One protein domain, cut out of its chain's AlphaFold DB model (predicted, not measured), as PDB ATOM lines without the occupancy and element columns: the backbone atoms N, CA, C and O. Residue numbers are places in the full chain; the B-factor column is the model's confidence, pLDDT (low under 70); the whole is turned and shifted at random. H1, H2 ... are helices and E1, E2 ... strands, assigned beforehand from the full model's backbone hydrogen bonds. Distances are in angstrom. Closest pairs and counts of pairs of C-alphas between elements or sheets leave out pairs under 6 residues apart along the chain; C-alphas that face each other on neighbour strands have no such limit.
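This is residues 14 to 108 of the 774 residues of a protein of Aspergillus sclerotialis (UniProt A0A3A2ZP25). What is the picture? A small three-stranded sheet, E3, E4, E5, has helix H1 over one face, and the hairpin E1 and E2 lies off to one side. What builds it? The printed part has 95 residues, under half in named elements, ordered E1 E2 E3 E4 E5 H1, class mixed; both sheets are antiparallel. How large? It is compact, radius of gyration of the C-alphas 14.3 A, spanning 37 by 36 by 26 A.

How do strands pair? E1, residues 14 to 17, and E2, residues 25 to 30, form an antiparallel hairpin, N 14 to O 29 2.8 A. E3, residues 34 to 39, E4, 56 to 61, and E5, 76 to 78, form a meander, successive antiparallel hairpins, N 35 to O 60 2.8 A, N 57 to O 78 2.9 A. Where is H1, residues 83 to 98? It is on that sheet, height 10.2 A, over E3 and E4; the closest C-alphas of E3 and H1 are Val 36 and Leu 94, 7.0 A. Every O i to N i+4 pair in H1 is within hydrogen-bond range.

Where does E1 begin? C-alpha 14 is at (52.987, 55.474, -17.784). Where does H1 end? C-alpha 98 is at (38.656, 52.887, -21.554); H1 is 23.2 A long.

Which links are long? E3 to E4 and E4 to E5; the printed part has no cut. Where is pLDDT under 70? Residues 64 to 72 and 99 to 107.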
ATOM      1  N   LEU A  14      52.493  55.427 -19.154       85.19
ATOM      2  CA  LEU A  14      52.987  55.474 -17.784       85.19
ATOM      3  C   LEU A  14      54.494  55.765 -17.799       85.19
ATOM      4  O   LEU A  14      55.295  54.918 -18.199       85.19
ATOM      5  N   MET A  15      54.863  56.966 -17.355       85.12
ATOM      6  CA  MET A  15      56.249  57.372 -17.117       85.12
ATOM      7  C   MET A  15      56.686  56.913 -15.722       85.12
ATOM      8  O   MET A  15      56.045  57.266 -14.731       85.12
ATOM      9  N   LEU A  16      57.773  56.144 -15.636       84.19
ATOM     10  CA  LEU A  16      58.403  55.765 -14.369       84.19
ATOM     11  C   LEU A  16      59.693  56.567 -14.175       84.19
ATOM     12  O   LEU A  16      60.613  56.469 -14.989       84.19
ATOM     13  N   TYR A  17      59.753  57.321 -13.082       85.31
ATOM     14  CA  TYR A  17      60.899  58.133 -12.674       85.31
ATOM     15  C   TYR A  17      61.648  57.461 -11.520       85.31
ATOM     16  O   TYR A  17      61.016  56.827 -10.672       85.31
ATOM     17  N   ASP A  18      62.973  57.622 -11.457       81.69
ATOM     18  CA  ASP A  18      63.758  57.137 -10.309       81.69
ATOM     19  C   ASP A  18      63.577  58.030  -9.069       81.69
ATOM     20  O   ASP A  18      63.351  57.530  -7.965       81.69
ATOM     21  N   ASP A  19      63.607  59.353  -9.257       77.56
ATOM     22  CA  ASP A  19      63.518  60.341  -8.179       77.56
ATOM     23  C   ASP A  19      62.124  60.961  -8.023       77.56
ATOM     24  O   ASP A  19      61.402  61.215  -8.987       77.56
ATOM     25  N   MET A  20      61.797  61.337  -6.781       73.38
ATOM     26  CA  MET A  20      60.560  62.055  -6.426       73.38
ATOM     27  C   MET A  20      60.430  63.429  -7.106       73.38
ATOM     28  O   MET A  20      59.322  63.944  -7.231       73.38
ATOM     29  N   ASN A  21      61.549  63.990  -7.574       79.44
ATOM     30  CA  ASN A  21      61.626  65.253  -8.311       79.44
ATOM     31  C   ASN A  21      61.336  65.106  -9.822       79.44
ATOM     32  O   ASN A  21      61.418  66.095 -10.542       79.44
ATOM     33  N   GLN A  22      61.049  63.889 -10.312       81.06
ATOM     34  CA  GLN A  22      60.683  63.595 -11.710       81.06
ATOM     35  C   GLN A  22      61.726  64.033 -12.769       81.06
ATOM     36  O   GLN A  22      61.388  64.309 -13.918       81.06
ATOM     37  N   VAL A  23      63.011  64.086 -12.397       77.38
ATOM     38  CA  VAL A  23      64.094  64.612 -13.258       77.38
ATOM     39  C   VAL A  23      64.534  63.620 -14.342       77.38
ATOM     40  O   VAL A  23      64.842  64.035 -15.457       77.38
ATOM     41  N   GLU A  24      64.554  62.319 -14.040       79.50
ATOM     42  CA  GLU A  24      65.008  61.268 -14.960       79.50
ATOM     43  C   GLU A  24      63.913  60.209 -15.161       79.50
ATOM     44  O   GLU A  24      63.453  59.583 -14.201       79.50
ATOM     45  N   VAL A  25      63.484  60.026 -16.416       83.12
ATOM     46  CA  VAL A  25      62.534  58.980 -16.833       83.12
ATOM     47  C   VAL A  25      63.314  57.706 -17.135       83.12
ATOM     48  O   VAL A  25      64.090  57.658 -18.087       83.12
ATOM     49  N   ARG A  26      63.064  56.653 -16.358       81.75
ATOM     50  CA  ARG A  26      63.737  55.356 -16.484       81.75
ATOM     51  C   ARG A  26      62.996  54.374 -17.389       81.75
ATOM     52  O   ARG A  26      63.635  53.589 -18.084       81.75
ATOM     53  N   TYR A  27      61.662  54.411 -17.390       81.44
ATOM     54  CA  TYR A  27      60.830  53.598 -18.284       81.44
ATOM     55  C   TYR A  27      59.609  54.372 -18.779       81.44
ATOM     56  O   TYR A  27      59.026  55.172 -18.049       81.44
ATOM     57  N   VAL A  28      59.191  54.057 -20.006       85.38
ATOM     58  CA  VAL A  28      57.946  54.523 -20.623       85.38
ATOM     59  C   VAL A  28      57.126  53.291 -20.993       85.38
ATOM     60  O   VAL A  28      57.551  52.498 -21.831       85.38
ATOM     61  N   ILE A  29      55.969  53.103 -20.358       84.50
ATOM     62  CA  ILE A  29      55.109  51.931 -20.563       84.50
ATOM     63  C   ILE A  29      53.807  52.388 -21.227       84.50
ATOM     64  O   ILE A  29      52.982  53.055 -20.606       84.50
ATOM     65  N   SER A  30      53.598  52.020 -22.493       84.69
ATOM     66  CA  SER A  30      52.324  52.280 -23.177       84.69
ATOM     67  C   SER A  30      51.223  51.373 -22.618       84.69
ATOM     68  O   SER A  30      51.309  50.145 -22.728       84.69
ATOM     69  N   LEU A  31      50.180  51.970 -22.030       82.25
ATOM     70  CA  LEU A  31      49.064  51.242 -21.411       82.25
ATOM     71  C   LEU A  31      48.141  50.575 -22.447       82.25
ATOM     72  O   LEU A  31      47.395  49.667 -22.094       82.25
ATOM     73  N   ALA A  32      48.223  50.973 -23.721       79.06
ATOM     74  CA  ALA A  32      47.462  50.363 -24.816       79.06
ATOM     75  C   ALA A  32      47.894  48.912 -25.126       79.06
ATOM     76  O   ALA A  32      47.084  48.112 -25.588       79.06
ATOM     77  N   HIS A  33      49.157  48.561 -24.849       79.56
ATOM     78  CA  HIS A  33      49.738  47.242 -25.157       79.56
ATOM     79  C   HIS A  33      49.790  46.285 -23.954       79.56
ATOM     80  O   HIS A  33      50.321  45.180 -24.072       79.56
ATOM     81  N   HIS A  34      49.266  46.691 -22.796       83.94
ATOM     82  CA  HIS A  34      49.312  45.924 -21.550       83.94
ATOM     83  C   HIS A  34      47.917  45.813 -20.939       83.94
ATOM     84  O   HIS A  34      47.153  46.767 -20.992       83.94
ATOM     85  N   ASP A  35      47.599  44.683 -20.316       84.62
ATOM     86  CA  ASP A  35      46.439  44.519 -19.444       84.62
ATOM     87  C   ASP A  35      46.805  44.824 -17.991       84.62
ATOM     88  O   ASP A  35      47.865  44.420 -17.503       84.62
ATOM     89  N   VAL A  36      45.906  45.530 -17.302       88.25
ATOM     90  CA  VAL A  36      46.056  45.935 -15.900       88.25
ATOM     91  C   VAL A  36      45.323  44.924 -15.020       88.25
ATOM     92  O   VAL A  36      44.097  44.847 -15.020       88.25
ATOM     93  N   SER A  37      46.075  44.150 -14.243       87.88
ATOM     94  CA  SER A  37      45.551  43.108 -13.348       87.88
ATOM     95  C   SER A  37      46.134  43.243 -11.938       87.88
ATOM     96  O   SER A  37      47.065  44.013 -11.715       87.88
ATOM     97  N   ILE A  38      45.587  42.524 -10.953       90.25
ATOM     98  CA  ILE A  38      46.068  42.569  -9.561       90.25
ATOM     99  C   ILE A  38      46.627  41.197  -9.194       90.25
ATOM    100  O   ILE A  38      45.920  40.192  -9.244       90.25
ATOM    101  N   TYR A  39      47.911  41.161  -8.840       88.50
ATOM    102  CA  TYR A  39      48.688  39.942  -8.645       88.50
ATOM    103  C   TYR A  39      49.063  39.756  -7.171       88.50
ATOM    104  O   TYR A  39      49.722  40.605  -6.573       88.50
ATOM    105  N   GLY A  40      48.649  38.635  -6.577       82.69
ATOM    106  CA  GLY A  40      48.812  38.341  -5.145       82.69
ATOM    107  C   GLY A  40      49.813  37.229  -4.824       82.69
ATOM    108  O   GLY A  40      49.832  36.754  -3.686       82.69
ATOM    109  N   GLY A  41      50.604  36.797  -5.812       81.88
ATOM    110  CA  GLY A  41      51.380  35.559  -5.760       81.88
ATOM    111  C   GLY A  41      50.567  34.367  -6.271       81.88
ATOM    112  O   GLY A  41      49.859  34.474  -7.270       81.88
ATOM    113  N   GLU A  42      50.679  33.232  -5.585       73.56
ATOM    114  CA  GLU A  42      49.942  32.006  -5.897       73.56
ATOM    115  C   GLU A  42      48.588  31.957  -5.166       73.56
ATOM    116  O   GLU A  42      48.485  32.305  -3.987       73.56
ATOM    117  N   GLY A  43      47.552  31.487  -5.864       76.06
ATOM    118  CA  GLY A  43      46.215  31.288  -5.306       76.06
ATOM    119  C   GLY A  43      45.279  32.498  -5.394       76.06
ATOM    120  O   GLY A  43      45.548  33.512  -6.036       76.06
ATOM    121  N   VAL A  44      44.112  32.348  -4.770       80.50
ATOM    122  CA  VAL A  44      42.972  33.262  -4.908       80.50
ATOM    123  C   VAL A  44      43.064  34.435  -3.925       80.50
ATOM    124  O   VAL A  44      43.158  34.229  -2.716       80.50
ATOM    125  N   ILE A  45      42.965  35.673  -4.425       85.19
ATOM    126  CA  ILE A  45      42.943  36.889  -3.593       85.19
ATOM    127  C   ILE A  45      41.504  37.176  -3.111       85.19
ATOM    128  O   ILE A  45      40.650  37.496  -3.949       85.19
ATOM    129  N   PRO A  46      41.195  37.117  -1.800       87.25
ATOM    130  CA  PRO A  46      39.889  37.526  -1.280       87.25
ATOM    131  C   PRO A  46      39.739  39.057  -1.300       87.25
ATOM    132  O   PRO A  46      40.728  39.788  -1.263       87.25
ATOM    133  N   GLU A  47      38.504  39.561  -1.349       85.75
ATOM    134  CA  GLU A  47      38.245  40.979  -1.652       85.75
ATOM    135  C   GLU A  47      38.895  41.957  -0.657       85.75
ATOM    136  O   GLU A  47      39.555  42.907  -1.078       85.75
ATOM    137  N   GLY A  48      38.816  41.677   0.649       82.94
ATOM    138  CA  GLY A  48      39.496  42.426   1.725       82.94
ATOM    139  C   GLY A  48      41.004  42.144   1.861       82.94
ATOM    140  O   GLY A  48      41.569  42.282   2.946       82.94
ATOM    141  N   GLU A  49      41.648  41.659   0.796       86.25
ATOM    142  CA  GLU A  49      43.109  41.558   0.673       86.25
ATOM    143  C   GLU A  49      43.651  42.148  -0.637       86.25
ATOM    144  O   GLU A  49      44.857  42.083  -0.867       86.25
ATOM    145  N   LEU A  50      42.799  42.736  -1.485       88.00
ATOM    146  CA  LEU A  50      43.162  43.176  -2.837       88.00
ATOM    147  C   LEU A  50      44.336  44.176  -2.849       88.00
ATOM    148  O   LEU A  50      45.301  43.986  -3.591       88.00
ATOM    149  N   TRP A  51      44.301  45.181  -1.969       90.50
ATOM    150  CA  TRP A  51      45.277  46.279  -1.948       90.50
ATOM    151  C   TRP A  51      46.535  46.034  -1.110       90.50
ATOM    152  O   TRP A  51      47.451  46.853  -1.163       90.50
ATOM    153  N   LEU A  52      46.648  44.906  -0.394       87.44
ATOM    154  CA  LEU A  52      47.757  44.635   0.537       87.44
ATOM    155  C   LEU A  52      49.145  44.934  -0.044       87.44
ATOM    156  O   LEU A  52      49.414  44.619  -1.202       87.44
ATOM    157  N   LYS A  53      50.059  45.430   0.802       87.25
ATOM    158  CA  LYS A  53      51.461  45.744   0.450       87.25
ATOM    159  C   LYS A  53      52.194  44.575  -0.250       87.25
ATOM    160  O   LYS A  53      53.055  44.809  -1.085       87.25
ATOM    161  N   ARG A  54      51.799  43.318   0.031       86.06
ATOM    162  CA  ARG A  54      52.333  42.085  -0.597       86.06
ATOM    163  C   ARG A  54      51.877  41.829  -2.043       86.06
ATOM    164  O   ARG A  54      52.508  41.036  -2.730       86.06
ATOM    165  N   ASN A  55      50.771  42.432  -2.477       90.94
ATOM    166  CA  ASN A  55      50.239  42.276  -3.831       90.94
ATOM    167  C   ASN A  55      50.830  43.360  -4.741       90.94
ATOM    168  O   ASN A  55      51.017  44.493  -4.298       90.94
ATOM    169  N   ALA A  56      51.011  43.060  -6.019       91.69
ATOM    170  CA  ALA A  56      51.348  44.039  -7.047       91.69
ATOM    171  C   ALA A  56      50.126  44.389  -7.906       91.69
ATOM    172  O   ALA A  56      49.216  43.574  -8.070       91.69
ATOM    173  N   ILE A  57      50.145  45.564  -8.531       91.81
ATOM    174  CA  ILE A  57      49.427  45.760  -9.793       91.81
ATOM    175  C   ILE A  57      50.348  45.234 -10.900       91.81
ATOM    176  O   ILE A  57      51.525  45.588 -10.950       91.81
ATOM    177  N   SER A  58      49.831  44.341 -11.734       90.69
ATOM    178  CA  SER A  58      50.560  43.640 -12.788       90.69
ATOM    179  C   SER A  58      50.174  44.204 -14.151       90.69
ATOM    180  O   SER A  58      48.997  44.188 -14.513       90.69
ATOM    181  N   LEU A  59      51.172  44.664 -14.907       88.94
ATOM    182  CA  LEU A  59      51.038  45.068 -16.305       88.94
ATOM    183  C   LEU A  59      51.575  43.942 -17.192       88.94
ATOM    184  O   LEU A  59      52.780  43.847 -17.441       88.94
ATOM    185  N   SER A  60      50.681  43.064 -17.641       87.06
ATOM    186  CA  SER A  60      50.993  41.944 -18.539       87.06
ATOM    187  C   SER A  60      50.766  42.346 -19.991       87.06
ATOM    188  O   SER A  60      49.725  42.907 -20.312       87.06
ATOM    189  N   ARG A  61      51.716  42.071 -20.889       83.50
ATOM    190  CA  ARG A  61      51.596  42.456 -22.304       83.50
ATOM    191  C   ARG A  61      50.476  41.678 -23.012       83.50
ATOM    192  O   ARG A  61      50.388  40.460 -22.866       83.50
ATOM    193  N   ARG A  62      49.659  42.389 -23.796       77.12
ATOM    194  CA  ARG A  62      48.541  41.843 -24.586       77.12
ATOM    195  C   ARG A  62      49.019  40.869 -25.657       77.12
ATOM    196  O   ARG A  62      50.079  41.074 -26.249       77.12
ATOM    197  N   LEU A  63      48.202  39.850 -25.935       71.31
ATOM    198  CA  LEU A  63      48.483  38.831 -26.950       71.31
ATOM    199  C   LEU A  63      48.485  39.416 -28.374       71.31
ATOM    200  O   LEU A  63      49.326  39.038 -29.184       71.31
ATOM    201  N   ASP A  64      47.618  40.390 -28.653       66.94
ATOM    202  CA  ASP A  64      47.530  41.037 -29.969       66.94
ATOM    203  C   ASP A  64      48.751  41.937 -30.223       66.94
ATOM    204  O   ASP A  64      49.442  41.812 -31.231       66.94
ATOM    205  N   SER A  65      49.120  42.763 -29.234       65.25
ATOM    206  CA  SER A  65      50.333  43.602 -29.264       65.25
ATOM    207  C   SER A  65      51.643  42.812 -29.094       65.25
ATOM    208  O   SER A  65      52.714  43.397 -28.912       65.25
ATOM    209  N   LEU A  66      51.596  41.479 -29.102       62.09
ATOM    210  CA  LEU A  66      52.766  40.605 -28.985       62.09
ATOM    211  C   LEU A  66      53.480  40.443 -30.344       62.09
ATOM    212  O   LEU A  66      54.698  40.256 -30.374       62.09
ATOM    213  N   ALA A  67      52.753  40.626 -31.455       60.12
ATOM    214  CA  ALA A  67      53.292  40.601 -32.816       60.12
ATOM    215  C   ALA A  67      54.205  41.806 -33.134       60.12
ATOM    216  O   ALA A  67      55.320  41.616 -33.620       60.12
ATOM    217  N   ASP A  68      53.770  43.030 -32.815       61.06
ATOM    218  CA  ASP A  68      54.390  44.262 -33.342       61.06
ATOM    219  C   ASP A  68      55.782  44.581 -32.773       61.06
ATOM    220  O   ASP A  68      56.608  45.200 -33.441       61.06
ATOM    221  N   LEU A  69      56.059  44.175 -31.527       61.44
ATOM    222  CA  LEU A  69      57.282  44.543 -30.792       61.44
ATOM    223  C   LEU A  69      58.020  43.306 -30.244       61.44
ATOM    224  O   LEU A  69      58.304  43.221 -29.049       61.44
ATOM    225  N   GLY A  70      58.253  42.300 -31.089       57.78
ATOM    226  CA  GLY A  70      59.323  41.310 -30.885       57.78
ATOM    227  C   GLY A  70      59.217  40.360 -29.680       57.78
ATOM    228  O   GLY A  70      60.228  40.118 -29.023       57.78
ATOM    229  N   GLY A  71      58.046  39.774 -29.409       62.84
ATOM    230  CA  GLY A  71      57.927  38.647 -28.467       62.84
ATOM    231  C   GLY A  71      57.553  39.010 -27.017       62.84
ATOM    232  O   GLY A  71      57.279  40.171 -26.705       62.84
ATOM    233  N   PRO A  72      57.470  38.007 -26.118       66.88
ATOM    234  CA  PRO A  72      56.893  38.175 -24.786       66.88
ATOM    235  C   PRO A  72      57.873  38.860 -23.826       66.88
ATOM    236  O   PRO A  72      58.805  38.248 -23.305       66.88
ATOM    237  N   THR A  73      57.637  40.142 -23.558       75.31
ATOM    238  CA  THR A  73      58.305  40.881 -22.479       75.31
ATOM    239  C   THR A  73      57.774  40.440 -21.108       75.31
ATOM    240  O   THR A  73      56.573  40.183 -20.989       75.31
ATOM    241  N   PRO A  74      58.618  40.375 -20.060       82.12
ATOM    242  CA  PRO A  74      58.155  40.063 -18.710       82.12
ATOM    243  C   PRO A  74      57.158  41.129 -18.211       82.12
ATOM    244  O   PRO A  74      57.315  42.303 -18.553       82.12
ATOM    245  N   PRO A  75      56.148  40.751 -17.406       87.44
ATOM    246  CA  PRO A  75      55.191  41.700 -16.846       87.44
ATOM    247  C   PRO A  75      55.855  42.633 -15.824       87.44
ATOM    248  O   PRO A  75      56.746  42.223 -15.076       87.44
ATOM    249  N   PHE A  76      55.386  43.880 -15.752       88.81
ATOM    250  CA  PHE A  76      55.805  44.818 -14.708       88.81
ATOM    251  C   PHE A  76      54.940  44.634 -13.458       88.81
ATOM    252  O   PHE A  76      53.715  44.589 -13.558       88.81
ATOM    253  N   PHE A  77      55.568  44.585 -12.283       91.12
ATOM    254  CA  PHE A  77      54.889  44.480 -10.991       91.12
ATOM    255  C   PHE A  77      55.102  45.756 -10.174       91.12
ATOM    256  O   PHE A  77      56.229  46.078  -9.795       91.12
ATOM    257  N   LEU A  78      54.017  46.481  -9.908       90.31
ATOM    258  CA  LEU A  78      54.019  47.765  -9.211       90.31
ATOM    259  C   LEU A  78      53.490  47.590  -7.780       90.31
ATOM    260  O   LEU A  78      52.364  47.132  -7.571       90.31
ATOM    261  N   PHE A  79      54.307  47.963  -6.797       90.75
ATOM    262  CA  PHE A  79      54.001  47.883  -5.367       90.75
ATOM    263  C   PHE A  79      53.906  49.292  -4.765       90.75
ATOM    264  O   PHE A  79      54.602  50.203  -5.204       90.75
ATOM    265  N   SER A  80      53.071  49.459  -3.738       88.44
ATOM    266  CA  SER A  80      52.998  50.676  -2.919       88.44
ATOM    267  C   SER A  80      52.664  50.308  -1.475       88.44
ATOM    268  O   SER A  80      51.915  49.354  -1.228       88.44
ATOM    269  N   ASP A  81      53.222  51.071  -0.535       85.88
ATOM    270  CA  ASP A  81      52.955  50.959   0.898       85.88
ATOM    271  C   ASP A  81      51.648  51.638   1.323       85.88
ATOM    272  O   ASP A  81      51.091  51.255   2.356       85.88
ATOM    273  N   ASN A  82      51.137  52.610   0.552       88.94
ATOM    274  CA  ASN A  82      49.820  53.194   0.796       88.94
ATOM    275  C   ASN A  82      48.750  52.451  -0.013       88.94
ATOM    276  O   ASN A  82      48.676  52.542  -1.240       88.94
ATOM    277  N   LEU A  83      47.897  51.717   0.701       90.12
ATOM    278  CA  LEU A  83      46.816  50.932   0.117       90.12
ATOM    279  C   LEU A  83      45.768  51.833  -0.563       90.12
ATOM    280  O   LEU A  83      45.209  51.430  -1.581       90.12
ATOM    281  N   SER A  84      45.545  53.051  -0.046       91.06
ATOM    282  CA  SER A  84      44.594  54.008  -0.625       91.06
ATOM    283  C   SER A  84      45.057  54.481  -2.002       91.06
ATOM    284  O   SER A  84      44.333  54.284  -2.972       91.06
ATOM    285  N   GLU A  85      46.257  55.060  -2.096       90.12
ATOM    286  CA  GLU A  85      46.823  55.575  -3.358       90.12
ATOM    287  C   GLU A  85      46.928  54.480  -4.428       90.12
ATOM    288  O   GLU A  85      46.743  54.732  -5.614       90.12
ATOM    289  N   LYS A  86      47.188  53.237  -4.011       91.69
ATOM    290  CA  LYS A  86      47.275  52.075  -4.899       91.69
ATOM    291  C   LYS A  86      45.940  51.713  -5.560       91.69
ATOM    292  O   LYS A  86      45.938  51.310  -6.721       91.69
ATOM    293  N   GLU A  87      44.823  51.867  -4.848       92.00
ATOM    294  CA  GLU A  87      43.478  51.761  -5.434       92.00
ATOM    295  C   GLU A  87      43.252  52.877  -6.466       92.00
ATOM    296  O   GLU A  87      42.838  52.604  -7.593       92.00
ATOM    297  N   ASP A  88      43.582  54.118  -6.098       91.06
ATOM    298  CA  ASP A  88      43.381  55.298  -6.948       91.06
ATOM    299  C   ASP A  88      44.199  55.192  -8.249       91.06
ATOM    300  O   ASP A  88      43.684  55.408  -9.346       91.06
ATOM    301  N   PHE A  89      45.452  54.741  -8.144       89.75
ATOM    302  CA  PHE A  89      46.350  54.489  -9.268       89.75
ATOM    303  C   PHE A  89      45.875  53.335 -10.176       89.75
ATOM    304  O   PHE A  89      45.972  53.436 -11.402       89.75
ATOM    305  N   TYR A  90      45.306  52.258  -9.615       90.75
ATOM    306  CA  TYR A  90      44.686  51.186 -10.409       90.75
ATOM    307  C   TYR A  90      43.492  51.702 -11.222       90.75
ATOM    308  O   TYR A  90      43.420  51.460 -12.429       90.75
ATOM    309  N   PHE A  91      42.588  52.462 -10.596       89.75
ATOM    310  CA  PHE A  91      41.442  53.039 -11.300       89.75
ATOM    311  C   PHE A  91      41.856  54.085 -12.340       89.75
ATOM    312  O   PHE A  91      41.277  54.102 -13.425       89.75
ATOM    313  N   ALA A  92      42.888  54.892 -12.075       87.50
ATOM    314  CA  ALA A  92      43.452  55.811 -13.063       87.50
ATOM    315  C   ALA A  92      43.977  55.063 -14.305       87.50
ATOM    316  O   ALA A  92      43.695  55.469 -15.435       87.50
ATOM    317  N   MET A  93      44.677  53.936 -14.128       85.69
ATOM    318  CA  MET A  93      45.120  53.107 -15.255       85.69
ATOM    319  C   MET A  93      43.945  52.500 -16.034       85.69
ATOM    320  O   MET A  93      43.936  52.609 -17.260       85.69
ATOM    321  N   LEU A  94      42.929  51.942 -15.361       85.62
ATOM    322  CA  LEU A  94      41.725  51.429 -16.035       85.62
ATOM    323  C   LEU A  94      40.985  52.527 -16.815       85.62
ATOM    324  O   LEU A  94      40.653  52.332 -17.983       85.62
ATOM    325  N   GLN A  95      40.783  53.704 -16.218       83.00
ATOM    326  CA  GLN A  95      40.102  54.823 -16.878       83.00
ATOM    327  C   GLN A  95      40.849  55.279 -18.143       83.00
ATOM    328  O   GLN A  95      40.222  55.677 -19.124       83.00
ATOM    329  N   ASN A  96      42.184  55.212 -18.147       80.06
ATOM    330  CA  ASN A  96      42.989  55.531 -19.328       80.06
ATOM    331  C   ASN A  96      42.946  54.433 -20.398       80.06
ATOM    332  O   ASN A  96      43.053  54.757 -21.577       80.06
ATOM    333  N   GLN A  97      42.713  53.170 -20.026       77.25
ATOM    334  CA  GLN A  97      42.419  52.122 -21.003       77.25
ATOM    335  C   GLN A  97      41.069  52.366 -21.688       77.25
ATOM    336  O   GLN A  97      41.038  52.404 -22.913       77.25
ATOM    337  N   THR A  98      39.982  52.622 -20.949       71.88
ATOM    338  CA  THR A  98      38.656  52.887 -21.554       71.88
ATOM    339  C   THR A  98      38.668  54.075 -22.531       71.88
ATOM    340  O   THR A  98      37.935  54.066 -23.510       71.88
ATOM    341  N   LYS A  99      39.534  55.083 -22.330       69.81
ATOM    342  CA  LYS A  99      39.715  56.212 -23.274       69.81
ATOM    343  C   LYS A  99      40.369  55.825 -24.608       69.81
ATOM    344  O   LYS A  99      40.311  56.612 -25.546       69.81
ATOM    345  N   MET A 100      41.056  54.684 -24.674       62.41
ATOM    346  CA  MET A 100      41.862  54.276 -25.830       62.41
ATOM    347  C   MET A 100      41.261  53.121 -26.633       62.41
ATOM    348  O   MET A 100      41.786  52.828 -27.707       62.41
ATOM    349  N   TRP A 101      40.202  52.456 -26.152       59.88
ATOM    350  CA  TRP A 101      39.613  51.333 -26.881       59.88
ATOM    351  C   TRP A 101      38.151  51.013 -26.516       59.88
ATOM    352  O   TRP A 101      37.807  50.854 -25.347       59.88
ATOM    353  N   ASP A 102      37.319  50.828 -27.547       55.59
ATOM    354  CA  ASP A 102      35.920  50.385 -27.461       55.59
ATOM    355  C   ASP A 102      35.785  48.952 -28.010       55.59
ATOM    356  O   ASP A 102      35.724  48.747 -29.225       55.59
ATOM    357  N   SER A 103      35.785  47.925 -27.148       53.44
ATOM    358  CA  SER A 103      35.379  46.538 -27.488       53.44
ATOM    359  C   SER A 103      35.183  45.660 -26.233       53.44
ATOM    360  O   SER A 103      35.276  46.135 -25.104       53.44
ATOM    361  N   VAL A 104      34.879  44.371 -26.435       55.16
ATOM    362  CA  VAL A 104      34.286  43.423 -25.463       55.16
ATOM    363  C   VAL A 104      35.023  43.254 -24.120       55.16
ATOM    364  O   VAL A 104      34.363  43.010 -23.116       55.16
ATOM    365  N   THR A 105      36.351  43.400 -24.049       58.75
ATOM    366  CA  THR A 105      37.116  43.280 -22.781       58.75
ATOM    367  C   THR A 105      37.413  44.633 -22.114       58.75
ATOM    368  O   THR A 105      38.267  44.700 -21.229       58.75
ATOM    369  N   SER A 106      36.781  45.725 -22.560       64.75
ATOM    370  CA  SER A 106      37.006  47.072 -22.012       64.75
ATOM    371  C   SER A 106      36.643  47.157 -20.520       64.75
ATOM    372  O   SER A 106      35.741  46.446 -20.065       64.75
ATOM    373  N   PRO A 107      37.326  48.011 -19.725       67.69
ATOM    374  CA  PRO A 107      36.924  48.241 -18.345       67.69
ATOM    375  C   PRO A 107      35.500  48.819 -18.333       67.69
ATOM    376  O   PRO A 107      35.280  49.870 -18.951       67.69
ATOM    377  N   PRO A 108      34.533  48.147 -17.679       74.31
ATOM    378  CA  PRO A 108      33.136  48.550 -17.699       74.31
ATOM    379  C   PRO A 108      32.978  49.937 -17.079       74.31
ATOM    380  O   PRO A 108      33.749  50.350 -16.207       74.31
TER     381      PRO A 108